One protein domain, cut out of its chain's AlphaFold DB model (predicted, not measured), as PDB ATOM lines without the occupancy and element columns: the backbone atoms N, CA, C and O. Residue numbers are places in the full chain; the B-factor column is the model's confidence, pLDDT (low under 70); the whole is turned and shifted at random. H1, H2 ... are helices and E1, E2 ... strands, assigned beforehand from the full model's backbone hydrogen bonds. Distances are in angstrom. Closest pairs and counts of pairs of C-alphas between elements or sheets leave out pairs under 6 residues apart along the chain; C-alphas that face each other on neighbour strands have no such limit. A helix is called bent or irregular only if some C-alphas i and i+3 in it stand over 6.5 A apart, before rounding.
ATOM      1  N   ASP A  65      -8.121 119.223  26.964       46.25
ATOM      2  CA  ASP A  65      -7.226 118.692  25.928       46.25
ATOM      3  C   ASP A  65      -5.778 119.178  26.120       46.25
ATOM      4  O   ASP A  65      -4.834 118.463  25.777       46.25
ATOM      5  N   GLN A  66      -5.576 120.334  26.765       46.62
ATOM      6  CA  GLN A  66      -4.242 120.800  27.170       46.62
ATOM      7  C   GLN A  66      -3.604 119.912  28.259       46.62
ATOM      8  O   GLN A  66      -2.394 119.671  28.208       46.62
ATOM      9  N   LYS A  67      -4.410 119.400  29.206       52.47
ATOM     10  CA  LYS A  67      -3.971 118.582  30.363       52.47
ATOM     11  C   LYS A  67      -3.631 117.133  29.992       52.47
ATOM     12  O   LYS A  67      -2.729 116.528  30.571       52.47
ATOM     13  N   SER A  68      -4.345 116.572  29.012       48.56
ATOM     14  CA  SER A  68      -4.259 115.152  28.647       48.56
ATOM     15  C   SER A  68      -3.934 114.955  27.163       48.56
ATOM     16  O   SER A  68      -4.815 114.955  26.299       48.56
ATOM     17  N   ARG A  69      -2.649 114.753  26.847       57.38
ATOM     18  CA  ARG A  69      -2.197 114.603  25.453       57.38
ATOM     19  C   ARG A  69      -2.308 113.151  25.003       57.38
ATOM     20  O   ARG A  69      -2.083 112.224  25.783       57.38
ATOM     21  N   ALA A  70      -2.627 112.954  23.725       55.19
ATOM     22  CA  ALA A  70      -2.504 111.647  23.092       55.19
ATOM     23  C   ALA A  70      -1.035 111.230  23.136       55.19
ATOM     24  O   ALA A  70      -0.180 111.938  22.595       55.19
ATOM     25  N   LEU A  71      -0.736 110.088  23.758       54.25
ATOM     26  CA  LEU A  71       0.563 109.480  23.548       54.25
ATOM     27  C   LEU A  71       0.478 108.751  22.216       54.25
ATOM     28  O   LEU A  71      -0.233 107.758  22.076       54.25
ATOM     29  N   SER A  72       1.176 109.273  21.210       48.28
ATOM     30  CA  SER A  72       1.353 108.512  19.982       48.28
ATOM     31  C   SER A  72       2.105 107.222  20.310       48.28
ATOM     32  O   SER A  72       2.952 107.188  21.206       48.28
ATOM     33  N   PHE A  73       1.834 106.166  19.546       46.66
ATOM     34  CA  PHE A  73       2.620 104.933  19.599       46.66
ATOM     35  C   PHE A  73       4.131 105.245  19.517       46.66
ATOM     36  O   PHE A  73       4.897 104.833  20.377       46.66
ATOM     37  N   ALA A  74       4.520 106.149  18.609       47.00
ATOM     38  CA  ALA A  74       5.891 106.649  18.448       47.00
ATOM     39  C   ALA A  74       6.474 107.457  19.634       47.00
ATOM     40  O   ALA A  74       7.677 107.729  19.665       47.00
ATOM     41  N   PHE A  75       5.656 107.888  20.599       51.72
ATOM     42  CA  PHE A  75       6.129 108.441  21.873       51.72
ATOM     43  C   PHE A  75       6.359 107.327  22.901       51.72
ATOM     44  O   PHE A  75       7.386 107.323  23.573       51.72
ATOM     45  N   LEU A  76       5.440 106.362  22.994       52.47
ATOM     46  CA  LEU A  76       5.567 105.205  23.889       52.47
ATOM     47  C   LEU A  76       6.745 104.294  23.503       52.47
ATOM     48  O   LEU A  76       7.473 103.840  24.385       52.47
ATOM     49  N   GLU A  77       7.005 104.121  22.202       51.50
ATOM     50  CA  GLU A  77       8.169 103.398  21.666       51.50
ATOM     51  C   GLU A  77       9.501 103.868  22.286       51.50
ATOM     52  O   GLU A  77      10.412 103.062  22.490       51.50
ATOM     53  N   GLN A  78       9.619 105.152  22.647       54.72
ATOM     54  CA  GLN A  78      10.858 105.756  23.162       54.72
ATOM     55  C   GLN A  78      11.285 105.212  24.532       54.72
ATOM     56  O   GLN A  78      12.461 105.317  24.878       54.72
ATOM     57  N   PHE A  79      10.355 104.625  25.292       51.06
ATOM     58  CA  PHE A  79      10.598 104.074  26.631       51.06
ATOM     59  C   PHE A  79      10.860 102.563  26.626       51.06
ATOM     60  O   PHE A  79      11.183 101.994  27.666       51.06
ATOM     61  N   SER A  80      10.749 101.901  25.468       49.38
ATOM     62  CA  SER A  80      11.014 100.464  25.350       49.38
ATOM     63  C   SER A  80      12.519 100.186  25.426       49.38
ATOM     64  O   SER A  80      13.287 100.429  24.490       49.38
ATOM     65  N   LYS A  81      12.991  99.675  26.572       46.09
ATOM     66  CA  LYS A  81      14.442  99.627  26.838       46.09
ATOM     67  C   LYS A  81      15.198  98.515  26.108       46.09
ATOM     68  O   LYS A  81      16.428  98.433  26.188       46.09
ATOM     69  N   TYR A  82      14.473  97.682  25.365       44.84
ATOM     70  CA  TYR A  82      14.993  96.562  24.590       44.84
ATOM     71  C   TYR A  82      14.626  96.657  23.106       44.84
ATOM     72  O   TYR A  82      13.898  95.820  22.594       44.84
ATOM     73  N   LYS A  83      15.293  97.600  22.423       37.41
ATOM     74  CA  LYS A  83      15.518  97.665  20.964       37.41
ATOM     75  C   LYS A  83      14.290  97.762  20.046       37.41
ATOM     76  O   LYS A  83      13.291  97.080  20.194       37.41
ATOM     77  N   ALA A  84      14.511  98.537  18.983       32.84
ATOM     78  CA  ALA A  84      13.765  98.565  17.730       32.84
ATOM     79  C   ALA A  84      12.928  97.308  17.429       32.84
ATOM     80  O   ALA A  84      13.462  96.204  17.303       32.84
ATOM     81  N   TRP A  85      11.637  97.536  17.197       37.22
ATOM     82  CA  TRP A  85      10.739  96.593  16.553       37.22
ATOM     83  C   TRP A  85      11.359  96.050  15.252       37.22
ATOM     84  O   TRP A  85      11.460  96.818  14.289       37.22
ATOM     85  N   ARG A  86      11.730  94.755  15.206       37.62
ATOM     86  CA  ARG A  86      11.318  93.745  14.186       37.62
ATOM     87  C   ARG A  86      12.125  92.433  14.204       37.62
ATOM     88  O   ARG A  86      13.181  92.447  14.802       37.62
ATOM     89  N   GLU A  87      11.554  91.360  13.591       38.72
ATOM     90  CA  GLU A  87      11.789  89.862  13.555       38.72
ATOM     91  C   GLU A  87      10.401  89.263  13.735       38.72
ATOM     92  O   GLU A  87      10.152  88.610  14.741       38.72
ATOM     93  N   PRO A  88       9.470  89.619  12.836       43.53
ATOM     94  CA  PRO A  88       8.101  89.959  13.166       43.53
ATOM     95  C   PRO A  88       7.170  89.057  12.332       43.53
ATOM     96  O   PRO A  88       7.526  87.934  11.967       43.53
ATOM     97  N   SER A  89       6.076  89.613  11.824       39.94
ATOM     98  CA  SER A  89       5.711  89.391  10.418       39.94
ATOM     99  C   SER A  89       6.896  89.766   9.513       39.94
ATOM    100  O   SER A  89       7.072  90.959   9.276       39.94
ATOM    101  N   ARG A  90       7.745  88.811   9.069       46.59
ATOM    102  CA  ARG A  90       9.013  89.115   8.345       46.59
ATOM    103  C   ARG A  90       8.750  90.149   7.261       46.59
ATOM    104  O   ARG A  90       7.998  89.880   6.327       46.59
ATOM    105  N   ASP A  91       9.341  91.335   7.420       41.53
ATOM    106  CA  ASP A  91       9.330  92.302   6.336       41.53
ATOM    107  C   ASP A  91      10.268  91.809   5.227       41.53
ATOM    108  O   ASP A  91      10.914  90.763   5.349       41.53
ATOM    109  N   SER A  92      10.343  92.539   4.119       40.50
ATOM    110  CA  SER A  92      11.158  92.126   2.976       40.50
ATOM    111  C   SER A  92      12.670  92.043   3.261       40.50
ATOM    112  O   SER A  92      13.406  91.643   2.360       40.50
ATOM    113  N   ASN A  93      13.137  92.433   4.460       41.72
ATOM    114  CA  ASN A  93      14.539  92.732   4.763       41.72
ATOM    115  C   ASN A  93      15.146  91.931   5.948       41.72
ATOM    116  O   ASN A  93      16.362  91.768   5.946       41.72
ATOM    117  N   ASN A  94      14.338  91.333   6.850       41.62
ATOM    118  CA  ASN A  94      14.696  90.127   7.652       41.62
ATOM    119  C   ASN A  94      15.608  90.295   8.938       41.62
ATOM    120  O   ASN A  94      16.640  89.624   9.032       41.62
ATOM    121  N   ASP A  95      15.213  91.102   9.956       36.72
ATOM    122  CA  ASP A  95      15.938  91.446  11.243       36.72
ATOM    123  C   ASP A  95      15.086  91.244  12.546       36.72
ATOM    124  O   ASP A  95      13.924  91.534  12.355       36.72
ATOM    125  N   LEU A  96      15.584  90.840  13.780       34.69
ATOM    126  CA  LEU A  96      14.940  90.007  14.911       34.69
ATOM    127  C   LEU A  96      14.301  90.564  16.278       34.69
ATOM    128  O   LEU A  96      15.040  91.161  17.065       34.69
ATOM    129  N   PHE A  97      13.010  90.228  16.649       35.59
ATOM    130  CA  PHE A  97      12.219  90.583  17.898       35.59
ATOM    131  C   PHE A  97      10.883  89.739  18.192       35.59
ATOM    132  O   PHE A  97      10.862  88.575  17.807       35.59
ATOM    133  N   ILE A  98       9.808  90.258  18.878       41.03
ATOM    134  CA  ILE A  98       8.410  89.716  19.105       41.03
ATOM    135  C   ILE A  98       7.323  90.831  18.995       41.03
ATOM    136  O   ILE A  98       7.444  91.812  19.720       41.03
ATOM    137  N   SER A  99       6.236  90.656  18.215       41.44
ATOM    138  CA  SER A  99       4.975  91.429  18.368       41.44
ATOM    139  C   SER A  99       3.869  90.561  18.959       41.44
ATOM    140  O   SER A  99       3.795  89.365  18.659       41.44
ATOM    141  N   PHE A 100       2.960  91.165  19.719       50.41
ATOM    142  CA  PHE A 100       1.642  90.588  19.948       50.41
ATOM    143  C   PHE A 100       0.637  91.308  19.038       50.41
ATOM    144  O   PHE A 100       0.610  92.533  18.988       50.41
ATOM    145  N   ASP A 101      -0.224  90.569  18.330       61.25
ATOM    146  CA  ASP A 101      -1.348  91.150  17.563       61.25
ATOM    147  C   ASP A 101      -2.477  91.646  18.506       61.25
ATOM    148  O   ASP A 101      -3.667  91.556  18.200       61.25
ATOM    149  N   ASP A 102      -2.102  92.068  19.717       79.06
ATOM    150  CA  ASP A 102      -2.961  92.274  20.871       79.06
ATOM    151  C   ASP A 102      -2.349  93.281  21.871       79.06
ATOM    152  O   ASP A 102      -1.176  93.651  21.797       79.06
ATOM    153  N   ASN A 103      -3.156  93.750  22.821       82.75
ATOM    154  CA  ASN A 103      -2.854  94.869  23.714       82.75
ATOM    155  C   ASN A 103      -1.720  94.614  24.726       82.75
ATOM    156  O   ASN A 103      -1.357  95.518  25.479       82.75
ATOM    157  N   ARG A 104      -1.100  93.428  24.761       86.44
ATOM    158  CA  ARG A 104       0.064  93.187  25.630       86.44
ATOM    159  C   ARG A 104       1.234  94.113  25.349       86.44
ATOM    160  O   ARG A 104       1.903  94.520  26.297       86.44
ATOM    161  N   ASP A 105       1.443  94.501  24.095       79.19
ATOM    162  CA  ASP A 105       2.484  95.469  23.750       79.19
ATOM    163  C   ASP A 105       2.195  96.848  24.371       79.19
ATOM    164  O   ASP A 105       3.130  97.556  24.752       79.19
ATOM    165  N   MET A 106       0.921  97.204  24.582       81.44
ATOM    166  CA  MET A 106       0.533  98.404  25.332       81.44
ATOM    167  C   MET A 106       0.806  98.254  26.834       81.44
ATOM    168  O   MET A 106       1.259  99.212  27.457       81.44
ATOM    169  N   ILE A 107       0.574  97.078  27.433       89.00
ATOM    170  CA  ILE A 107       0.920  96.810  28.845       89.00
ATOM    171  C   ILE A 107       2.439  96.916  29.052       89.00
ATOM    172  O   ILE A 107       2.884  97.546  30.010       89.00
ATOM    173  N   ILE A 108       3.231  96.332  28.145       85.69
ATOM    174  CA  ILE A 108       4.700  96.374  28.185       85.69
ATOM    175  C   ILE A 108       5.193  97.821  28.123       85.69
ATOM    176  O   ILE A 108       5.939  98.234  29.007       85.69
ATOM    177  N   GLN A 109       4.736  98.607  27.143       78.69
ATOM    178  CA  GLN A 109       5.125 100.016  26.988       78.69
ATOM    179  C   GLN A 109       4.761 100.869  28.214       78.69
ATOM    180  O   GLN A 109       5.570 101.684  28.662       78.69
ATOM    181  N   GLN A 110       3.568 100.669  28.783       84.25
ATOM    182  CA  GLN A 110       3.125 101.380  29.987       84.25
ATOM    183  C   GLN A 110       3.974 101.017  31.215       84.25
ATOM    184  O   GLN A 110       4.379 101.891  31.984       84.25
ATOM    185  N   LEU A 111       4.277  99.726  31.391       88.56
ATOM    186  CA  LEU A 111       5.096  99.240  32.498       88.56
ATOM    187  C   LEU A 111       6.545  99.729  32.378       88.56
ATOM    188  O   LEU A 111       7.088 100.242  33.354       88.56
ATOM    189  N   ASP A 112       7.156  99.631  31.195       82.69
ATOM    190  CA  ASP A 112       8.520 100.119  30.965       82.69
ATOM    191  C   ASP A 112       8.618 101.629  31.220       82.69
ATOM    192  O   ASP A 112       9.511 102.055  31.948       82.69
ATOM    193  N   HIS A 113       7.658 102.435  30.749       79.75
ATOM    194  CA  HIS A 113       7.614 103.874  31.033       79.75
ATOM    195  C   HIS A 113       7.595 104.181  32.544       79.75
ATOM    196  O   HIS A 113       8.353 105.032  33.025       79.75
ATOM    197  N   HIS A 114       6.783 103.461  33.326       82.94
ATOM    198  CA  HIS A 114       6.765 103.612  34.781       82.94
ATOM    199  C   HIS A 114       8.063 103.126  35.456       82.94
ATOM    200  O   HIS A 114       8.554 103.774  36.385       82.94
ATOM    201  N   LEU A 115       8.669 102.031  34.984       82.81
ATOM    202  CA  LEU A 115       9.950 101.541  35.504       82.81
ATOM    203  C   LEU A 115      11.098 102.510  35.173       82.81
ATOM    204  O   LEU A 115      11.923 102.796  36.041       82.81
ATOM    205  N   GLU A 116      11.126 103.093  33.974       75.12
ATOM    206  CA  GLU A 116      12.058 104.150  33.555       75.12
ATOM    207  C   GLU A 116      11.975 105.387  34.456       75.12
ATOM    208  O   GLU A 116      13.000 105.927  34.897       75.12
ATOM    209  N   ALA A 117      10.757 105.796  34.820       65.56
ATOM    210  CA  ALA A 117      10.542 106.896  35.750       65.56
ATOM    211  C   ALA A 117      11.198 106.649  37.128       65.56
ATOM    212  O   ALA A 117      11.633 107.608  37.769       65.56
ATOM    213  N   THR A 118      11.389 105.388  37.536       65.19
ATOM    214  CA  THR A 118      11.982 105.000  38.833       65.19
ATOM    215  C   THR A 118      13.468 104.637  38.822       65.19
ATOM    216  O   THR A 118      14.004 104.247  39.857       65.19
ATOM    217  N   GLN A 119      14.194 104.777  37.712       62.91
ATOM    218  CA  GLN A 119      15.601 104.334  37.658       62.91
ATOM    219  C   GLN A 119      16.583 105.150  38.527       62.91
ATOM    220  O   GLN A 119      17.707 104.705  38.743       62.91
ATOM    221  N   ASP A 120      16.155 106.287  39.085       59.78
ATOM    222  CA  ASP A 120      16.892 107.049  40.111       59.78
ATOM    223  C   ASP A 120      16.646 106.517  41.547       59.78
ATOM    224  O   ASP A 120      17.030 107.144  42.538       59.78
ATOM    225  N   SER A 121      15.959 105.379  41.685       57.34
ATOM    226  CA  SER A 121      15.589 104.779  42.968       57.34
ATOM    227  C   SER A 121      16.780 104.098  43.665       57.34
ATOM    228  O   SER A 121      17.565 103.418  43.007       57.34
ATOM    229  N   PRO A 122      16.920 104.210  45.004       57.59
ATOM    230  CA  PRO A 122      18.077 103.702  45.760       57.59
ATOM    231  C   PRO A 122      18.125 102.167  45.924       57.59
ATOM    232  O   PRO A 122      18.802 101.665  46.819       57.59
ATOM    233  N   TYR A 123      17.386 101.416  45.106       60.44
ATOM    234  CA  TYR A 123      17.366  99.954  45.120       60.44
ATOM    235  C   TYR A 123      18.383  99.375  44.133       60.44
ATOM    236  O   TYR A 123      18.524  99.875  43.018       60.44
ATOM    237  N   ASP A 124      19.042  98.278  44.520       57.69
ATOM    238  CA  ASP A 124      19.938  97.494  43.659       57.69
ATOM    239  C   ASP A 124      19.172  96.889  42.470       57.69
ATOM    240  O   ASP A 124      18.750  95.734  42.508       57.69
ATOM    241  N   ARG A 125      19.009  97.696  41.414       71.69
ATOM    242  CA  ARG A 125      18.388  97.387  40.118       71.69
ATOM    243  C   ARG A 125      17.003  96.730  40.227       71.69
ATOM    244  O   ARG A 125      16.877  95.512  40.328       71.69
ATOM    245  N   LEU A 126      15.968  97.560  40.089       81.94
ATOM    246  CA  LEU A 126      14.581  97.118  39.908       81.94
ATOM    247  C   LEU A 126      14.454  96.046  38.801       81.94
ATOM    248  O   LEU A 126      15.247  96.056  37.848       81.94
ATOM    249  N   PRO A 127      13.471  95.130  38.911       88.06
ATOM    250  CA  PRO A 127      13.168  94.179  37.847       88.06
ATOM    251  C   PRO A 127      12.798  94.899  36.545       88.06
ATOM    252  O   PRO A 127      12.289  96.019  36.547       88.06
ATOM    253  N   ASN A 128      13.042  94.224  35.429       85.00
ATOM    254  CA  ASN A 128      12.539  94.596  34.109       85.00
ATOM    255  C   ASN A 128      11.086  94.113  33.917       85.00
ATOM    256  O   ASN A 128      10.584  93.291  34.692       85.00
ATOM    257  N   TYR A 129      10.414  94.605  32.872       86.88
ATOM    258  CA  TYR A 129       9.025  94.242  32.574       86.88
ATOM    259  C   TYR A 129       8.824  92.721  32.447       86.88
ATOM    260  O   TYR A 129       7.862  92.186  32.993       86.88
ATOM    261  N   ASP A 130       9.747  91.989  31.815       85.50
ATOM    262  CA  ASP A 130       9.640  90.537  31.624       85.50
ATOM    263  C   ASP A 130       9.702  89.742  32.932       85.50
ATOM    264  O   ASP A 130       9.012  88.731  33.070       85.50
ATOM    265  N   GLN A 131      10.448  90.216  33.932       89.62
ATOM    266  CA  GLN A 131      10.455  89.603  35.259       89.62
ATOM    267  C   GLN A 131       9.136  89.789  36.014       89.62
ATOM    268  O   GLN A 131       8.799  88.925  36.822       89.62
ATOM    269  N   LEU A 132       8.410  90.881  35.761       94.12
ATOM    270  CA  LEU A 132       7.110  91.172  36.375       94.12
ATOM    271  C   LEU A 132       5.950  90.506  35.616       94.12
ATOM    272  O   LEU A 132       5.006  90.030  36.239       94.12
ATOM    273  N   LEU A 133       6.034  90.415  34.286       92.62
ATOM    274  CA  LEU A 133       5.002  89.810  33.437       92.62
ATOM    275  C   LEU A 133       5.069  88.268  33.368       92.62
ATOM    276  O   LEU A 133       4.058  87.645  33.032       92.62
ATOM    277  N   GLU A 134       6.199  87.649  33.742       91.56
ATOM    278  CA  GLU A 134       6.369  86.194  33.938       91.56
ATOM    279  C   GLU A 134       6.707  85.833  35.396       91.56
ATOM    280  O   GLU A 134       7.827  85.432  35.755       91.56
ATOM    281  N   TYR A 135       5.686  85.964  36.240       95.44
ATOM    282  CA  TYR A 135       5.776  85.939  37.697       95.44
ATOM    283  C   TYR A 135       4.604  85.194  38.347       95.44
ATOM    284  O   TYR A 135       3.444  85.360  37.972       95.44
ATOM    285  N   GLY A 136       4.912  84.386  39.360       95.62
ATOM    286  CA  GLY A 136       3.920  83.714  40.187       95.62
ATOM    287  C   GLY A 136       2.950  82.830  39.400       95.62
ATOM    288  O   GLY A 136       3.302  82.183  38.406       95.62
ATOM    289  N   CYS A 137       1.722  82.767  39.895       94.75
ATOM    290  CA  CYS A 137       0.653  81.928  39.379       94.75
ATOM    291  C   CYS A 137      -0.200  82.607  38.305       94.75
ATOM    292  O   CYS A 137      -0.858  81.904  37.540       94.75
ATOM    293  N   TYR A 138      -0.194  83.939  38.230       94.38
ATOM    294  CA  TYR A 138      -1.097  84.736  37.407       94.38
ATOM    295  C   TYR A 138      -0.397  85.650  36.401       94.38
ATOM    296  O   TYR A 138      -1.025  85.964  35.388       94.38
ATOM    297  N   CYS A 139       0.860  86.057  36.579       94.75
ATOM    298  CA  CYS A 139       1.567  86.783  35.523       94.75
ATOM    299  C   CYS A 139       2.125  85.764  34.509       94.75
ATOM    300  O   CYS A 139       3.051  84.999  34.794       94.75
ATOM    301  N   ASN A 140       1.492  85.692  33.335       90.50
ATOM    302  CA  ASN A 140       1.968  84.898  32.198       90.50
ATOM    303  C   ASN A 140       1.756  85.621  30.855       90.50
ATOM    304  O   ASN A 140       1.345  85.034  29.854       90.50
ATOM    305  N   LEU A 141       1.929  86.946  30.862       89.44
ATOM    306  CA  LEU A 141       1.560  87.769  29.713       89.44
ATOM    307  C   LEU A 141       2.530  87.577  28.535       89.44
ATOM    308  O   LEU A 141       2.136  87.845  27.409       89.44
ATOM    309  N   LEU A 142       3.743  87.052  28.739       85.12
ATOM    310  CA  LEU A 142       4.693  86.820  27.643       85.12
ATOM    311  C   LEU A 142       4.575  85.417  27.018       85.12
ATOM    312  O   LEU A 142       5.180  85.153  25.979       85.12
ATOM    313  N   ASP A 143       3.783  84.516  27.605       81.19
ATOM    314  CA  ASP A 143       3.452  83.233  26.985       81.19
ATOM    315  C   ASP A 143       2.586  83.433  25.718       81.19
ATOM    316  O   ASP A 143       1.644  84.229  25.693       81.19
ATOM    317  N   GLN A 144       2.826  82.635  24.669       72.94
ATOM    318  CA  GLN A 144       2.011  82.645  23.435       72.94
ATOM    319  C   GLN A 144       0.512  82.437  23.705       72.94
ATOM    320  O   GLN A 144      -0.334  82.963  22.988       72.94
ATOM    321  N   LYS A 145       0.185  81.672  24.754       75.19
ATOM    322  CA  LYS A 145      -1.176  81.478  25.248       75.19
ATOM    323  C   LYS A 145      -1.246  81.898  26.711       75.19
ATOM    324  O   LYS A 145      -0.703  81.222  27.588       75.19
ATOM    325  N   ILE A 146      -1.988  82.967  26.977       79.81
ATOM    326  CA  ILE A 146      -2.325  83.378  28.339       79.81
ATOM    327  C   ILE A 146      -3.131  82.240  28.991       79.81
ATOM    328  O   ILE A 146      -4.179  81.823  28.494       79.81
ATOM    329  N   THR A 147      -2.618  81.698  30.092       77.69
ATOM    330  CA  THR A 147      -3.316  80.701  30.920       77.69
ATOM    331  C   THR A 147      -4.128  81.440  31.977       77.69
ATOM    332  O   THR A 147      -3.804  82.582  32.265       77.69
ATOM    333  N   GLN A 148      -5.176  80.859  32.571       73.88
ATOM    334  CA  GLN A 148      -6.004  81.562  33.576       73.88
ATOM    335  C   GLN A 148      -5.195  82.041  34.803       73.88
ATOM    336  O   GLN A 148      -5.540  83.047  35.424       73.88
ATOM    337  N   GLY A 149      -4.143  81.300  35.154       81.44
ATOM    338  CA  GLY A 149      -3.602  81.247  36.508       81.44
ATOM    339  C   GLY A 149      -4.495  80.440  37.459       81.44
ATOM    340  O   GLY A 149      -5.678  80.214  37.192       81.44
ATOM    341  N   GLN A 150      -3.919  79.943  38.552       84.31
ATOM    342  CA  GLN A 150      -4.563  78.973  39.444       84.31
ATOM    343  C   GLN A 150      -4.198  79.230  40.910       84.31
ATOM    344  O   GLN A 150      -3.069  79.597  41.214       84.31
ATOM    345  N   GLY A 151      -5.124  78.938  41.825       86.88
ATOM    346  CA  GLY A 151      -4.841  78.911  43.257       86.88
ATOM    347  C   GLY A 151      -4.806  80.286  43.918       86.88
ATOM    348  O   GLY A 151      -5.447  81.233  43.471       86.88
ATOM    349  N   ASP A 152      -4.070  80.385  45.020       90.25
ATOM    350  CA  ASP A 152      -3.824  81.672  45.666       90.25
ATOM    351  C   ASP A 152      -2.586  82.364  45.079       90.25
ATOM    352  O   ASP A 152      -1.598  81.680  44.801       90.25
ATOM    353  N   PRO A 153      -2.594  83.707  44.967       94.38
ATOM    354  CA  PRO A 153      -1.411  84.472  44.596       94.38
ATOM    355  C   PRO A 153      -0.268  84.200  45.583       94.38
ATOM    356  O   PRO A 153      -0.487  84.010  46.793       94.38
ATOM    357  N   VAL A 154       0.963  84.181  45.076       95.44
ATOM    358  CA  VAL A 154       2.152  83.950  45.911       95.44
ATOM    359  C   VAL A 154       2.552  85.179  46.731       95.44
ATOM    360  O   VAL A 154       3.051  85.017  47.848       95.44
ATOM    361  N   ASP A 155       2.292  86.381  46.212       95.94
ATOM    362  CA  ASP A 155       2.511  87.679  46.855       95.94
ATOM    363  C   ASP A 155       1.662  88.793  46.193       95.94
ATOM    364  O   ASP A 155       0.738  88.522  45.424       95.94
ATOM    365  N   GLU A 156       1.956  90.050  46.523       97.06
ATOM    366  CA  GLU A 156       1.259  91.236  46.028       97.06
ATOM    367  C   GLU A 156       1.425  91.489  44.509       97.06
ATOM    368  O   GLU A 156       0.503  92.022  43.893       97.06
ATOM    369  N   ILE A 157       2.543  91.086  43.885       97.44
ATOM    370  CA  ILE A 157       2.769  91.218  42.425       97.44
ATOM    371  C   ILE A 157       1.859  90.244  41.679       97.44
ATOM    372  O   ILE A 157       1.177  90.607  40.721       97.44
ATOM    373  N   ASP A 158       1.795  89.010  42.172       97.50
ATOM    374  CA  ASP A 158       0.926  87.976  41.619       97.50
ATOM    375  C   ASP A 158      -0.568  88.333  41.787       97.50
ATOM    376  O   ASP A 158      -1.387  88.056  40.905       97.50
ATOM    377  N   GLU A 159      -0.932  89.032  42.873       96.56
ATOM    378  CA  GLU A 159      -2.290  89.569  43.038       96.56
ATOM    379  C   GLU A 159      -2.620  90.677  42.034       96.56
ATOM    380  O   GLU A 159      -3.753  90.708  41.557       96.56
ATOM    381  N   ALA A 160      -1.671  91.539  41.650       97.44
ATOM    382  CA  ALA A 160      -1.907  92.548  40.613       97.44
ATOM    383  C   ALA A 160      -2.277  91.890  39.268       97.44
ATOM    384  O   ALA A 160      -3.263  92.269  38.635       97.44
ATOM    385  N   CYS A 161      -1.573  90.823  38.881       96.31
ATOM    386  CA  CYS A 161      -1.917  90.042  37.690       96.31
ATOM    387  C   CYS A 161      -3.245  89.281  37.833       96.31
ATOM    388  O   CYS A 161      -4.000  89.170  36.863       96.31
ATOM    389  N   ARG A 162      -3.587  88.782  39.032       93.56
ATOM    390  CA  ARG A 162      -4.912  88.189  39.295       93.56
ATOM    391  C   ARG A 162      -6.029  89.233  39.201       93.56
ATOM    392  O   ARG A 162      -7.091  88.928  38.657       93.56
ATOM    393  N   ALA A 163      -5.797  90.448  39.690       94.06
ATOM    394  CA  ALA A 163      -6.726  91.571  39.610       94.06
ATOM    395  C   ALA A 163      -6.944  92.019  38.159       94.06
ATOM    396  O   ALA A 163      -8.092  92.085  37.730       94.06
ATOM    397  N   TRP A 164      -5.881  92.185  37.362       94.75
ATOM    398  CA  TRP A 164      -5.986  92.479  35.925       94.75
ATOM    399  C   TRP A 164      -6.863  91.466  35.180       94.75
ATOM    400  O   TRP A 164      -7.758  91.844  34.437       94.75
ATOM    401  N   ARG A 165      -6.708  90.164  35.439       91.06
ATOM    402  CA  ARG A 165      -7.539  89.125  34.792       91.06
ATOM    403  C   ARG A 165      -9.016  89.227  35.140       91.06
ATOM    404  O   ARG A 165      -9.870  88.972  34.290       91.06
ATOM    405  N   ARG A 166      -9.310  89.548  36.401       90.50
ATOM    406  CA  ARG A 166     -10.673  89.790  36.879       90.50
ATOM    407  C   ARG A 166     -11.249  91.054  36.239       90.50
ATOM    408  O   ARG A 166     -12.388  91.004  35.790       90.50
ATOM    409  N   CYS A 167     -10.430  92.100  36.118       92.25
ATOM    410  CA  CYS A 167     -10.741  93.334  35.413       92.25
ATOM    411  C   CYS A 167     -11.113  93.072  33.951       92.25
ATOM    412  O   CYS A 167     -12.251  93.306  33.554       92.25
ATOM    413  N   SER A 168     -10.174  92.539  33.167       89.31
ATOM    414  CA  SER A 168     -10.316  92.438  31.717       89.31
ATOM    415  C   SER A 168     -11.422  91.468  31.310       89.31
ATOM    416  O   SER A 168     -12.120  91.714  30.335       89.31
ATOM    417  N   TYR A 169     -11.607  90.357  32.029       84.94
ATOM    418  CA  TYR A 169     -12.439  89.266  31.516       84.94
ATOM    419  C   TYR A 169     -13.618  88.830  32.383       84.94
ATOM    420  O   TYR A 169     -14.394  88.009  31.898       84.94
ATOM    421  N   CYS A 170     -13.662  89.242  33.658       85.25
ATOM    422  CA  CYS A 170     -14.627  88.806  34.676       85.25
ATOM    423  C   CYS A 170     -15.210  87.389  34.437       85.25
ATOM    424  O   CYS A 170     -16.390  87.201  34.147       85.25
ATOM    425  N   ARG A 171     -14.346  86.360  34.469       76.69
ATOM    426  CA  ARG A 171     -14.719  84.997  34.036       76.69
ATOM    427  C   ARG A 171     -15.215  84.100  35.162       76.69
ATOM    428  O   ARG A 171     -14.664  84.093  36.262       76.69
ATOM    429  N   VAL A 172     -16.138  83.217  34.790       69.31
ATOM    430  CA  VAL A 172     -16.496  81.998  35.517       69.31
ATOM    431  C   VAL A 172     -15.609  80.835  35.072       69.31
ATOM    432  O   VAL A 172     -15.322  80.679  33.882       69.31
ATOM    433  N   GLN A 173     -15.203  79.978  36.013       65.38
ATOM    434  CA  GLN A 173     -14.665  78.660  35.679       65.38
ATOM    435  C   GLN A 173     -15.813  77.697  35.374       65.38
ATOM    436  O   GLN A 173     -16.562  77.330  36.276       65.38
ATOM    437  N   LYS A 174     -15.946  77.285  34.109       60.22
ATOM    438  CA  LYS A 174     -16.988  76.340  33.681       60.22
ATOM    439  C   LYS A 174     -16.555  74.889  33.894       60.22
ATOM    440  O   LYS A 174     -17.359  74.059  34.305       60.22
ATOM    441  N   ASP A 175     -15.278  74.599  33.649       59.47
ATOM    442  CA  ASP A 175     -14.629  73.325  33.965       59.47
ATOM    443  C   ASP A 175     -13.123  73.534  34.232       59.47
ATOM    444  O   ASP A 175     -12.631  74.662  34.260       59.47
ATOM    445  N   ILE A 176     -12.363  72.458  34.455       56.09
ATOM    446  CA  ILE A 176     -10.918  72.519  34.765       56.09
ATOM    447  C   ILE A 176     -10.114  73.277  33.685       56.09
ATOM    448  O   ILE A 176      -9.083  73.874  33.993       56.09
ATOM    449  N   THR A 177     -10.585  73.278  32.438       55.94
ATOM    450  CA  THR A 177      -9.874  73.788  31.256       55.94
ATOM    451  C   THR A 177     -10.545  74.977  30.564       55.94
ATOM    452  O   THR A 177      -9.895  75.632  29.749       55.94
ATOM    453  N   ASN A 178     -11.811  75.270  30.874       59.69
ATOM    454  CA  ASN A 178     -12.638  76.224  30.138       59.69
ATOM    455  C   ASN A 178     -13.276  77.289  31.043       59.69
ATOM    456  O   ASN A 178     -13.793  76.999  32.126       59.69
ATOM    457  N   TYR A 179     -13.274  78.529  30.554       68.94
ATOM    458  CA  TYR A 179     -13.704  79.715  31.287       68.94
ATOM    459  C   TYR A 179     -14.523  80.638  30.388       68.94
ATOM    460  O   TYR A 179     -14.048  81.107  29.349       68.94
ATOM    461  N   THR A 180     -15.744  80.944  30.809       68.69
ATOM    462  CA  THR A 180     -16.671  81.811  30.071       68.69
ATOM    463  C   THR A 180     -16.658  83.207  30.694       68.69
ATOM    464  O   THR A 180     -16.473  83.333  31.904       68.69
ATOM    465  N   ARG A 181     -16.799  84.259  29.879       73.69
ATOM    466  CA  ARG A 181     -17.085  85.610  30.389       73.69
ATOM    467  C   ARG A 181     -18.449  85.587  31.071       73.69
ATOM    468  O   ARG A 181     -19.339  84.879  30.600       73.69
ATOM    469  N   ILE A 182     -18.581  86.292  32.183       74.56
ATOM    470  CA  ILE A 182     -19.867  86.435  32.870       74.56
ATOM    471  C   ILE A 182     -20.641  87.623  32.282       74.56
ATOM    472  O   ILE A 182     -21.850  87.545  32.084       74.56
ATOM    473  N   ASP A 183     -19.925  88.703  31.977       72.00
ATOM    474  CA  ASP A 183     -20.411  89.904  31.312       72.00
ATOM    475  C   ASP A 183     -20.029  89.939  29.818       72.00
ATOM    476  O   ASP A 183     -19.490  88.969  29.283       72.00
ATOM    477  N   ASP A 184     -20.398  91.048  29.159       70.06
ATOM    478  CA  ASP A 184     -20.097  91.462  27.775       70.06
ATOM    479  C   ASP A 184     -19.330  90.424  26.929       70.06
ATOM    480  O   ASP A 184     -18.098  90.423  26.831       70.06
ATOM    481  N   VAL A 185     -20.097  89.507  26.331       73.56
ATOM    482  CA  VAL A 185     -19.569  88.386  25.541       73.56
ATOM    483  C   VAL A 185     -18.970  88.820  24.202       73.56
ATOM    484  O   VAL A 185     -18.185  88.060  23.635       73.56
ATOM    485  N   ASP A 186     -19.308  90.024  23.735       80.75
ATOM    486  CA  ASP A 186     -18.844  90.600  22.470       80.75
ATOM    487  C   ASP A 186     -17.539  91.406  22.646       80.75
ATOM    488  O   ASP A 186     -16.805  91.635  21.685       80.75
ATOM    489  N   CYS A 187     -17.200  91.795  23.880       83.94
ATOM    490  CA  CYS A 187     -15.923  92.417  24.216       83.94
ATOM    491  C   CYS A 187     -14.779  91.389  24.270       83.94
ATOM    492  O   CYS A 187     -14.793  90.471  25.088       83.94
ATOM    493  N   GLU A 188     -13.714  91.589  23.482       87.81
ATOM    494  CA  GLU A 188     -12.442  90.861  23.626       87.81
ATOM    495  C   GLU A 188     -11.299  91.840  23.959       87.81
ATOM    496  O   GLU A 188     -10.613  92.315  23.052       87.81
ATOM    497  N   PRO A 189     -11.086  92.187  25.245       88.31
ATOM    498  CA  PRO A 189     -10.169  93.249  25.653       88.31
ATOM    499  C   PRO A 189      -8.704  92.953  25.347       88.31
ATOM    500  O   PRO A 189      -7.909  93.885  25.349       88.31
ATOM    501  N   LEU A 190      -8.333  91.696  25.068       85.81
ATOM    502  CA  LEU A 190      -6.976  91.397  24.624       85.81
ATOM    503  C   LEU A 190      -6.714  91.992  23.235       85.81
ATOM    504  O   LEU A 190      -5.685  92.619  23.047       85.81
ATOM    505  N   ILE A 191      -7.652  91.856  22.291       84.19
ATOM    506  CA  ILE A 191      -7.470  92.273  20.884       84.19
ATOM    507  C   ILE A 191      -8.238  93.550  20.510       84.19
ATOM    508  O   ILE A 191      -8.155  93.999  19.372       84.19
ATOM    509  N   THR A 192      -9.032  94.117  21.424       85.12
ATOM    510  CA  THR A 192      -9.813  95.336  21.160       85.12
ATOM    511  C   THR A 192      -8.896  96.555  21.223       85.12
ATOM    512  O   THR A 192      -8.490  96.924  22.327       85.12
ATOM    513  N   PRO A 193      -8.577  97.214  20.094       82.25
ATOM    514  CA  PRO A 193      -7.633  98.321  20.095       82.25
ATOM    515  C   PRO A 193      -8.190  99.512  20.882       82.25
ATOM    516  O   PRO A 193      -9.379  99.832  20.798       82.25
ATOM    517  N   TYR A 194      -7.310 100.196  21.609       80.75
ATOM    518  CA  TYR A 194      -7.617 101.431  22.322       80.75
ATOM    519  C   TYR A 194      -6.541 102.491  22.097       80.75
ATOM    520  O   TYR A 194      -5.386 102.199  21.794       80.75
ATOM    521  N   GLN A 195      -6.931 103.748  22.265       76.31
ATOM    522  CA  GLN A 195      -6.032 104.891  22.315       76.31
ATOM    523  C   GLN A 195      -5.601 105.142  23.760       76.31
ATOM    524  O   GLN A 195      -6.428 105.125  24.677       76.31
ATOM    525  N   LEU A 196      -4.311 105.412  23.956       72.12
ATOM    526  CA  LEU A 196      -3.745 105.741  25.256       72.12
ATOM    527  C   LEU A 196      -3.396 107.232  25.313       72.12
ATOM    528  O   LEU A 196      -2.603 107.741  24.521       72.12
ATOM    529  N   PHE A 197      -3.982 107.933  26.275       72.75
ATOM    530  CA  PHE A 197      -3.654 109.322  26.578       72.75
ATOM    531  C   PHE A 197      -2.948 109.362  27.926       72.75
ATOM    532  O   PHE A 197      -3.216 108.522  28.784       72.75
ATOM    533  N   PHE A 198      -2.068 110.335  28.133       70.44
ATOM    534  CA  PHE A 198      -1.438 110.554  29.431       70.44
ATOM    535  C   PHE A 198      -1.842 111.915  29.965       70.44
ATOM    536  O   PHE A 198      -1.730 112.934  29.276       70.44
ATOM    537  N   ASP A 199      -2.348 111.903  31.189       71.75
ATOM    538  CA  ASP A 199      -2.600 113.092  31.978       71.75
ATOM    539  C   ASP A 199      -1.310 113.420  32.737       71.75
ATOM    540  O   ASP A 199      -0.864 112.641  33.583       71.75
ATOM    541  N   TYR A 200      -0.667 114.534  32.382       68.44
ATOM    542  CA  TYR A 200       0.619 114.909  32.977       68.44
ATOM    543  C   TYR A 200       0.472 115.483  34.389       68.44
ATOM    544  O   TYR A 200       1.414 115.365  35.175       68.44
ATOM    545  N   ASP A 201      -0.687 116.058  34.717       65.31
ATOM    546  CA  ASP A 201      -0.963 116.652  36.027       65.31
ATOM    547  C   ASP A 201      -1.277 115.552  37.048       65.31
ATOM    548  O   ASP A 201      -0.680 115.502  38.126       65.31
ATOM    549  N   ALA A 202      -2.155 114.618  36.673       66.25
ATOM    550  CA  ALA A 202      -2.479 113.435  37.466       66.25
ATOM    551  C   ALA A 202      -1.414 112.320  37.365       66.25
ATOM    552  O   ALA A 202      -1.457 111.364  38.140       66.25
ATOM    553  N   ASN A 203      -0.456 112.440  36.435       65.50
ATOM    554  CA  ASN A 203       0.612 111.473  36.152       65.50
ATOM    555  C   ASN A 203       0.075 110.037  35.969       65.50
ATOM    556  O   ASN A 203       0.573 109.074  36.559       65.50
ATOM    557  N   MET A 204      -0.982 109.902  35.170       68.56
ATOM    558  CA  MET A 204      -1.684 108.638  34.953       68.56
ATOM    559  C   MET A 204      -2.221 108.525  33.526       68.56
ATOM    560  O   MET A 204      -2.477 109.524  32.851       68.56
ATOM    561  N   TYR A 205      -2.438 107.293  33.072       75.19
ATOM    562  CA  TYR A 205      -3.093 107.052  31.792       75.19
ATOM    563  C   TYR A 205      -4.584 107.401  31.862       75.19
ATOM    564  O   TYR A 205      -5.301 106.997  32.777       75.19
ATOM    565  N   ASN A 206      -5.058 108.153  30.869       79.00
ATOM    566  CA  ASN A 206      -6.446 108.568  30.729       79.00
ATOM    567  C   ASN A 206      -7.123 107.750  29.622       79.00
ATOM    568  O   ASN A 206      -6.958 108.004  28.429       79.00
ATOM    569  N   CYS A 207      -7.926 106.774  30.036       86.19
ATOM    570  CA  CYS A 207      -8.662 105.892  29.134       86.19
ATOM    571  C   CYS A 207     -10.036 106.433  28.712       86.19
ATOM    572  O   CYS A 207     -10.650 105.883  27.794       86.19
ATOM    573  N   ASN A 208     -10.518 107.516  29.339       84.00
ATOM    574  CA  ASN A 208     -11.877 108.033  29.145       84.00
ATOM    575  C   ASN A 208     -12.130 108.525  27.714       84.00
ATOM    576  O   ASN A 208     -13.262 108.455  27.242       84.00
ATOM    577  N   LYS A 209     -11.081 108.961  27.003       77.56
ATOM    578  CA  LYS A 209     -11.162 109.453  25.617       77.56
ATOM    579  C   LYS A 209     -11.519 108.379  24.579       77.56
ATOM    580  O   LYS A 209     -11.908 108.731  23.472       77.56
ATOM    581  N   ASN A 210     -11.527 107.088  24.931       78.81
ATOM    582  CA  ASN A 210     -12.046 106.011  24.071       78.81
ATOM    583  C   ASN A 210     -13.597 106.003  24.001       78.81
ATOM    584  O   ASN A 210     -14.215 104.944  24.098       78.81
ATOM    585  N   ILE A 211     -14.254 107.166  23.897       82.94
ATOM    586  CA  ILE A 211     -15.698 107.375  24.149       82.94
ATOM    587  C   ILE A 211     -16.649 106.541  23.276       82.94
ATOM    588  O   ILE A 211     -17.759 106.226  23.709       82.94
ATOM    589  N   GLU A 212     -16.213 106.091  22.104       83.38
ATOM    590  CA  GLU A 212     -17.051 105.329  21.169       83.38
ATOM    591  C   GLU A 212     -17.133 103.830  21.503       83.38
ATOM    592  O   GLU A 212     -18.124 103.181  21.180       83.38
ATOM    593  N   ASN A 213     -16.136 103.270  22.202       85.56
ATOM    594  CA  ASN A 213     -16.051 101.833  22.478       85.56
ATOM    595  C   ASN A 213     -15.804 101.557  23.975       85.56
ATOM    596  O   ASN A 213     -14.728 101.825  24.515       85.56
ATOM    597  N   GLN A 214     -16.809 100.999  24.662       89.88
ATOM    598  CA  GLN A 214     -16.715 100.674  26.092       89.88
ATOM    599  C   GLN A 214     -15.726  99.533  26.370       89.88
ATOM    600  O   GLN A 214     -15.026  99.590  27.378       89.88
ATOM    601  N   CYS A 215     -15.608  98.547  25.476       89.75
ATOM    602  CA  CYS A 215     -14.611  97.487  25.601       89.75
ATOM    603  C   CYS A 215     -13.184  98.056  25.508       89.75
ATOM    604  O   CYS A 215     -12.342  97.716  26.332       89.75
ATOM    605  N   ALA A 216     -12.939  99.008  24.597       88.06
ATOM    606  CA  ALA A 216     -11.663  99.722  24.491       88.06
ATOM    607  C   ALA A 216     -11.346 100.555  25.752       88.06
ATOM    608  O   ALA A 216     -10.233 100.477  26.274       88.06
ATOM    609  N   ARG A 217     -12.331 101.291  26.303       89.94
ATOM    610  CA  ARG A 217     -12.189 101.983  27.608       89.94
ATOM    611  C   ARG A 217     -11.803 101.013  28.719       89.94
ATOM    612  O   ARG A 217     -10.882 101.292  29.483       89.94
ATOM    613  N   ASN A 218     -12.509  99.889  28.806       91.81
ATOM    614  CA  ASN A 218     -12.319  98.881  29.845       91.81
ATOM    615  C   ASN A 218     -10.940  98.216  29.734       91.81
ATOM    616  O   ASN A 218     -10.233  98.158  30.736       91.81
ATOM    617  N   ALA A 219     -10.538  97.792  28.529       91.25
ATOM    618  CA  ALA A 219      -9.224  97.214  28.241       91.25
ATOM    619  C   ALA A 219      -8.093  98.154  28.680       91.25
ATOM    620  O   ALA A 219      -7.310  97.800  29.559       91.25
ATOM    621  N   CYS A 220      -8.102  99.392  28.175       90.31
ATOM    622  CA  CYS A 220      -7.161 100.443  28.563       90.31
ATOM    623  C   CYS A 220      -7.097 100.628  30.089       90.31
ATOM    624  O   CYS A 220      -6.016 100.695  30.669       90.31
ATOM    625  N   THR A 221      -8.258 100.669  30.754       92.19
ATOM    626  CA  THR A 221      -8.342 100.900  32.205       92.19
ATOM    627  C   THR A 221      -7.746  99.735  33.002       92.19
ATOM    628  O   THR A 221      -7.046  99.965  33.986       92.19
ATOM    629  N   CYS A 222      -7.980  98.487  32.580       94.12
ATOM    630  CA  CYS A 222      -7.369  97.309  33.198       94.12
ATOM    631  C   CYS A 222      -5.853  97.267  32.986       94.12
ATOM    632  O   CYS A 222      -5.100  97.020  33.928       94.12
ATOM    633  N   ASP A 223      -5.415  97.497  31.751       93.56
ATOM    634  CA  ASP A 223      -4.018  97.401  31.334       93.56
ATOM    635  C   ASP A 223      -3.149  98.476  32.002       93.56
ATOM    636  O   ASP A 223      -2.068  98.170  32.510       93.56
ATOM    637  N   GLY A 224      -3.653  99.713  32.076       90.56
ATOM    638  CA  GLY A 224      -2.990 100.820  32.764       90.56
ATOM    639  C   GLY A 224      -2.892 100.619  34.278       90.56
ATOM    640  O   GLY A 224      -1.836 100.873  34.856       90.56
ATOM    641  N   GLU A 225      -3.939 100.086  34.926       93.62
ATOM    642  CA  GLU A 225      -3.869  99.702  36.346       93.62
ATOM    643  C   GLU A 225      -2.819  98.603  36.563       93.62
ATOM    644  O   GLU A 225      -2.034  98.696  37.505       93.62
ATOM    645  N   LEU A 226      -2.746  97.583  35.694       95.69
ATOM    646  CA  LEU A 226      -1.721  96.539  35.812       95.69
ATOM    647  C   LEU A 226      -0.309  97.128  35.712       95.69
ATOM    648  O   LEU A 226       0.533  96.837  36.562       95.69
ATOM    649  N   ALA A 227      -0.053  97.952  34.695       93.00
ATOM    650  CA  ALA A 227       1.247  98.579  34.481       93.00
ATOM    651  C   ALA A 227       1.668  99.452  35.675       93.00
ATOM    652  O   ALA A 227       2.786  99.312  36.180       93.00
ATOM    653  N   LEU A 228       0.758 100.288  36.186       90.81
ATOM    654  CA  LEU A 228       0.991 101.111  37.372       90.81
ATOM    655  C   LEU A 228       1.289 100.249  38.608       90.81
ATOM    656  O   LEU A 228       2.294 100.460  39.286       90.81
ATOM    657  N   ARG A 229       0.454  99.239  38.888       94.25
ATOM    658  CA  ARG A 229       0.611  98.348  40.052       94.25
ATOM    659  C   ARG A 229       1.914  97.570  40.029       94.25
ATOM    660  O   ARG A 229       2.571  97.460  41.063       94.25
ATOM    661  N   LEU A 230       2.294  97.022  38.877       95.31
ATOM    662  CA  LEU A 230       3.543  96.276  38.741       95.31
ATOM    663  C   LEU A 230       4.761  97.182  38.959       95.31
ATOM    664  O   LEU A 230       5.714  96.747  39.605       95.31
ATOM    665  N   ALA A 231       4.716  98.442  38.518       91.19
ATOM    666  CA  ALA A 231       5.772  99.412  38.795       91.19
ATOM    667  C   ALA A 231       5.831  99.835  40.277       91.19
ATOM    668  O   ALA A 231       6.918  99.854  40.856       91.19
ATOM    669  N   GLU A 232       4.686 100.083  40.931       89.69
ATOM    670  CA  GLU A 232       4.626 100.349  42.383       89.69
ATOM    671  C   GLU A 232       5.188  99.184  43.220       89.69
ATOM    672  O   GLU A 232       5.781  99.393  44.282       89.69
ATOM    673  N   LEU A 233       4.989  97.945  42.757       93.56
ATOM    674  CA  LEU A 233       5.397  96.718  43.445       93.56
ATOM    675  C   LEU A 233       6.793  96.213  43.039       93.56
ATOM    676  O   LEU A 233       7.351  95.353  43.725       93.56
ATOM    677  N   ALA A 234       7.407  96.770  41.993       92.62
ATOM    678  CA  ALA A 234       8.751  96.408  41.541       92.62
ATOM    679  C   ALA A 234       9.822  96.391  42.664       92.62
ATOM    680  O   ALA A 234      10.639  95.466  42.672       92.62
ATOM    681  N   PRO A 235       9.826  97.299  43.668       90.44
ATOM    682  CA  PRO A 235      10.809  97.262  44.758       90.44
ATOM    683  C   PRO A 235      10.635  96.102  45.758       90.44
ATOM    684  O   PRO A 235      11.540  95.857  46.559       90.44
ATOM    685  N   VAL A 236       9.493  95.399  45.758       90.75
ATOM    686  CA  VAL A 236       9.263  94.196  46.589       90.75
ATOM    687  C   VAL A 236       9.385  92.884  45.806       90.75
ATOM    688  O   VAL A 236       9.150  91.814  46.368       90.75
ATOM    689  N   PHE A 237       9.812  92.955  44.542       94.12
ATOM    690  CA  PHE A 237      10.034  91.806  43.669       94.12
ATOM    691  C   PHE A 237      10.900  90.718  44.309       94.12
ATOM    692  O   PHE A 237      12.041  90.939  44.724       94.12
ATOM    693  N   ASN A 238      10.372  89.495  44.324       94.44
ATOM    694  CA  ASN A 238      11.078  88.327  44.812       94.44
ATOM    695  C   ASN A 238      11.407  87.388  43.652       94.44
ATOM    696  O   ASN A 238      10.565  86.613  43.197       94.44
ATOM    697  N   LYS A 239      12.681  87.375  43.239       93.50
ATOM    698  CA  LYS A 239      13.177  86.516  42.152       93.50
ATOM    699  C   LYS A 239      12.737  85.051  42.281       93.50
ATOM    700  O   LYS A 239      12.519  84.421  41.257       93.50
ATOM    701  N   LYS A 240      12.556  84.506  43.495       95.38
ATOM    702  CA  LYS A 240      12.086  83.121  43.715       95.38
ATOM    703  C   LYS A 240      10.776  82.798  42.978       95.38
ATOM    704  O   LYS A 240      10.559  81.644  42.622       95.38
ATOM    705  N   PHE A 241       9.903  83.785  42.795       95.44
ATOM    706  CA  PHE A 241       8.601  83.609  42.159       95.44
ATOM    707  C   PHE A 241       8.590  83.971  40.666       95.44
ATOM    708  O   PHE A 241       7.591  83.731  39.997       95.44
ATOM    709  N   SER A 242       9.698  84.473  40.112       90.94
ATOM    710  CA  SER A 242       9.824  84.706  38.671       90.94
ATOM    711  C   SER A 242      10.310  83.462  37.927       90.94
ATOM    712  O   SER A 242      10.981  82.581  38.485       90.94
ATOM    713  N   ARG A 243      10.061  83.423  36.614       84.12
ATOM    714  CA  ARG A 243      10.626  82.405  35.709       84.12
ATOM    715  C   ARG A 243      12.156  82.299  35.827       84.12
ATOM    716  O   ARG A 243      12.698  81.197  35.867       84.12
ATOM    717  N   ALA A 244      12.850  83.431  35.972       82.88
ATOM    718  CA  ALA A 244      14.307  83.497  36.130       82.88
ATOM    719  C   ALA A 244      14.827  83.017  37.506       82.88
ATOM    720  O   ALA A 244      16.039  82.868  37.684       82.88
ATOM    721  N   GLY A 245      13.945  82.795  38.486       86.81
ATOM    722  CA  GLY A 245      14.256  82.114  39.747       86.81
ATOM    723  C   GLY A 245      13.869  80.636  39.785       86.81
ATOM    724  O   GLY A 245      14.052  80.008  40.825       86.81
ATOM    725  N   GLY A 246      13.354  80.075  38.684       88.88
ATOM    726  CA  GLY A 246      12.941  78.672  38.613       88.88
ATOM    727  C   GLY A 246      11.581  78.382  39.255       88.88
ATOM    728  O   GLY A 246      11.369  77.276  39.749       88.88
ATOM    729  N   PHE A 247      10.663  79.355  39.279       93.00
ATOM    730  CA  PHE A 247       9.311  79.144  39.795       93.00
ATOM    731  C   PHE A 247       8.526  78.115  38.959       93.00
ATOM    732  O   PHE A 247       8.259  78.332  37.777       93.00
ATOM    733  N   ASP A 248       8.118  77.002  39.578       90.25
ATOM    734  CA  ASP A 248       7.241  76.004  38.954       90.25
ATOM    735  C   ASP A 248       5.763  76.361  39.189       90.25
ATOM    736  O   ASP A 248       5.269  76.268  40.317       90.25
ATOM    737  N   LYS A 249       5.036  76.717  38.120       87.94
ATOM    738  CA  LYS A 249       3.595  77.030  38.169       87.94
ATOM    739  C   LYS A 249       2.732  75.835  38.636       87.94
ATOM    740  O   LYS A 249       1.586  76.037  39.018       87.94
ATOM    741  N   LYS A 250       3.253  74.600  38.728       87.56
ATOM    742  CA  LYS A 250       2.537  73.451  39.343       87.56
ATOM    743  C   LYS A 250       2.303  73.591  40.853       87.56
ATOM    744  O   LYS A 250       1.450  72.892  41.401       87.56
ATOM    745  N   GLN A 251       3.041  74.472  41.537       89.19
ATOM    746  CA  GLN A 251       2.823  74.749  42.965       89.19
ATOM    747  C   GLN A 251       1.625  75.685  43.226       89.19
ATOM    748  O   GLN A 251       1.260  75.909  44.379       89.19
ATOM    749  N   CYS A 252       1.006  76.214  42.167       90.38
ATOM    750  CA  CYS A 252      -0.134  77.120  42.219       90.38
ATOM    751  C   CYS A 252      -1.421  76.382  42.604       90.38
ATOM    752  O   CYS A 252      -2.048  75.701  41.794       90.38
ATOM    753  N   GLN A 253      -1.791  76.484  43.880       87.44
ATOM    754  CA  GLN A 253      -2.898  75.745  44.482       87.44
ATOM    755  C   GLN A 253      -3.694  76.640  45.437       87.44
ATOM    756  O   GLN A 253      -3.177  77.614  45.984       87.44
TER     757      GLN A 253
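This is residues 65 to 253 of the 309 residues of the protein "PA2c domain-containing protein" of Oikopleura dioica (UniProt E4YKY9). One long helix, H5, runs through the middle, with H4 side by side with it on one side, the small sheet E1, E4, E5 near its opposite side with E5 nearest, and H2 packed slantwise on a third. H1 and short H3 pack on H2, the hairpin E2 and E3 follows the end of H4, and of the long stretches with no named element, residues 80 to 103 loop far out from this core, their C-alphas lying 8 to 30 A from the mean of all C-alphas. The 189 printed residues hold five named helices and five named strands, in the order E1 H1 H2 H3 H4 E2 E3 E4 E5 H5; the class is mostly helix, with 78 residues, under half, in named elements. Both sheets, E1 - E4 - E5 and E2 - E3, are antiparallel. The whole is compact, with a radius of gyration of the C-alphas of 16.9 A and spans of 47 by 44 by 43 A.

The larger sheet has E1, residues 68 to 70, E4, residues 197 to 199, and E5, residues 204 to 206. E1 begins at C-alpha 68, (-4.259, 115.152, 28.647). H5, residues 214 to 236, is 33.7 A long and ends at C-alpha 236, (9.263, 94.196, 46.589); it is irregular, with C-alphas 232 and 235 7.3 A apart. H4, residues 156 to 169, is 20.1 A long, and H2, residues 104 to 117, is 20.0 A. H1 is residues 73 to 79, H3 residues 129 to 133, E2 residues 171 to 173 and E3 residues 179 to 181.

E4 is the inner strand; N 198 and O 69 of E1 are 3.0 A apart, within hydrogen-bond range. E4 and E5 form a hairpin, with N 206 and O 197 at 2.8 A. H5 only grazes this sheet, with residues 217 to 228. H5 touches H4 at a shallow tilt of 3 degrees, opposite ways, closest at C-alphas 222 and 167, 5.7 A. With residues 223 to 231 alone it touches H2 at a steep tilt of 41 degrees, the same way; C-alphas 227 and 111 come closest, 4.4 A. H2 is the hub, and touches H1, closest at C-alphas 113 and 79, 5.3 A, and H3, closest at 112 and 129, 6.1 A. H2 and H4 are apart. In the hairpin E2 and E3, N 172 and O 180 are 2.9 A apart. The helix packing is mostly crossed, but only just: 1 of 3 touching pairs with a tilt is shallow. Each O i to N i+4 pair is within range in H2, H3 and H4, against 17 of 19 in H5 and 1 of 3 in H1, where 3 of 4 O i to N i+3 pairs are.

The C-alphas of Gln 66 and Lys 250 are farthest apart, 49.4 A. The printed part has no cut. The links H1 to H2, H2 to H3, H3 to H4 and E3 to E4 are long. The mean pLDDT of the printed part is 75.9; it is under 70 at residues 65 to 101, 117 to 124, 172 to 180 and 200 to 204.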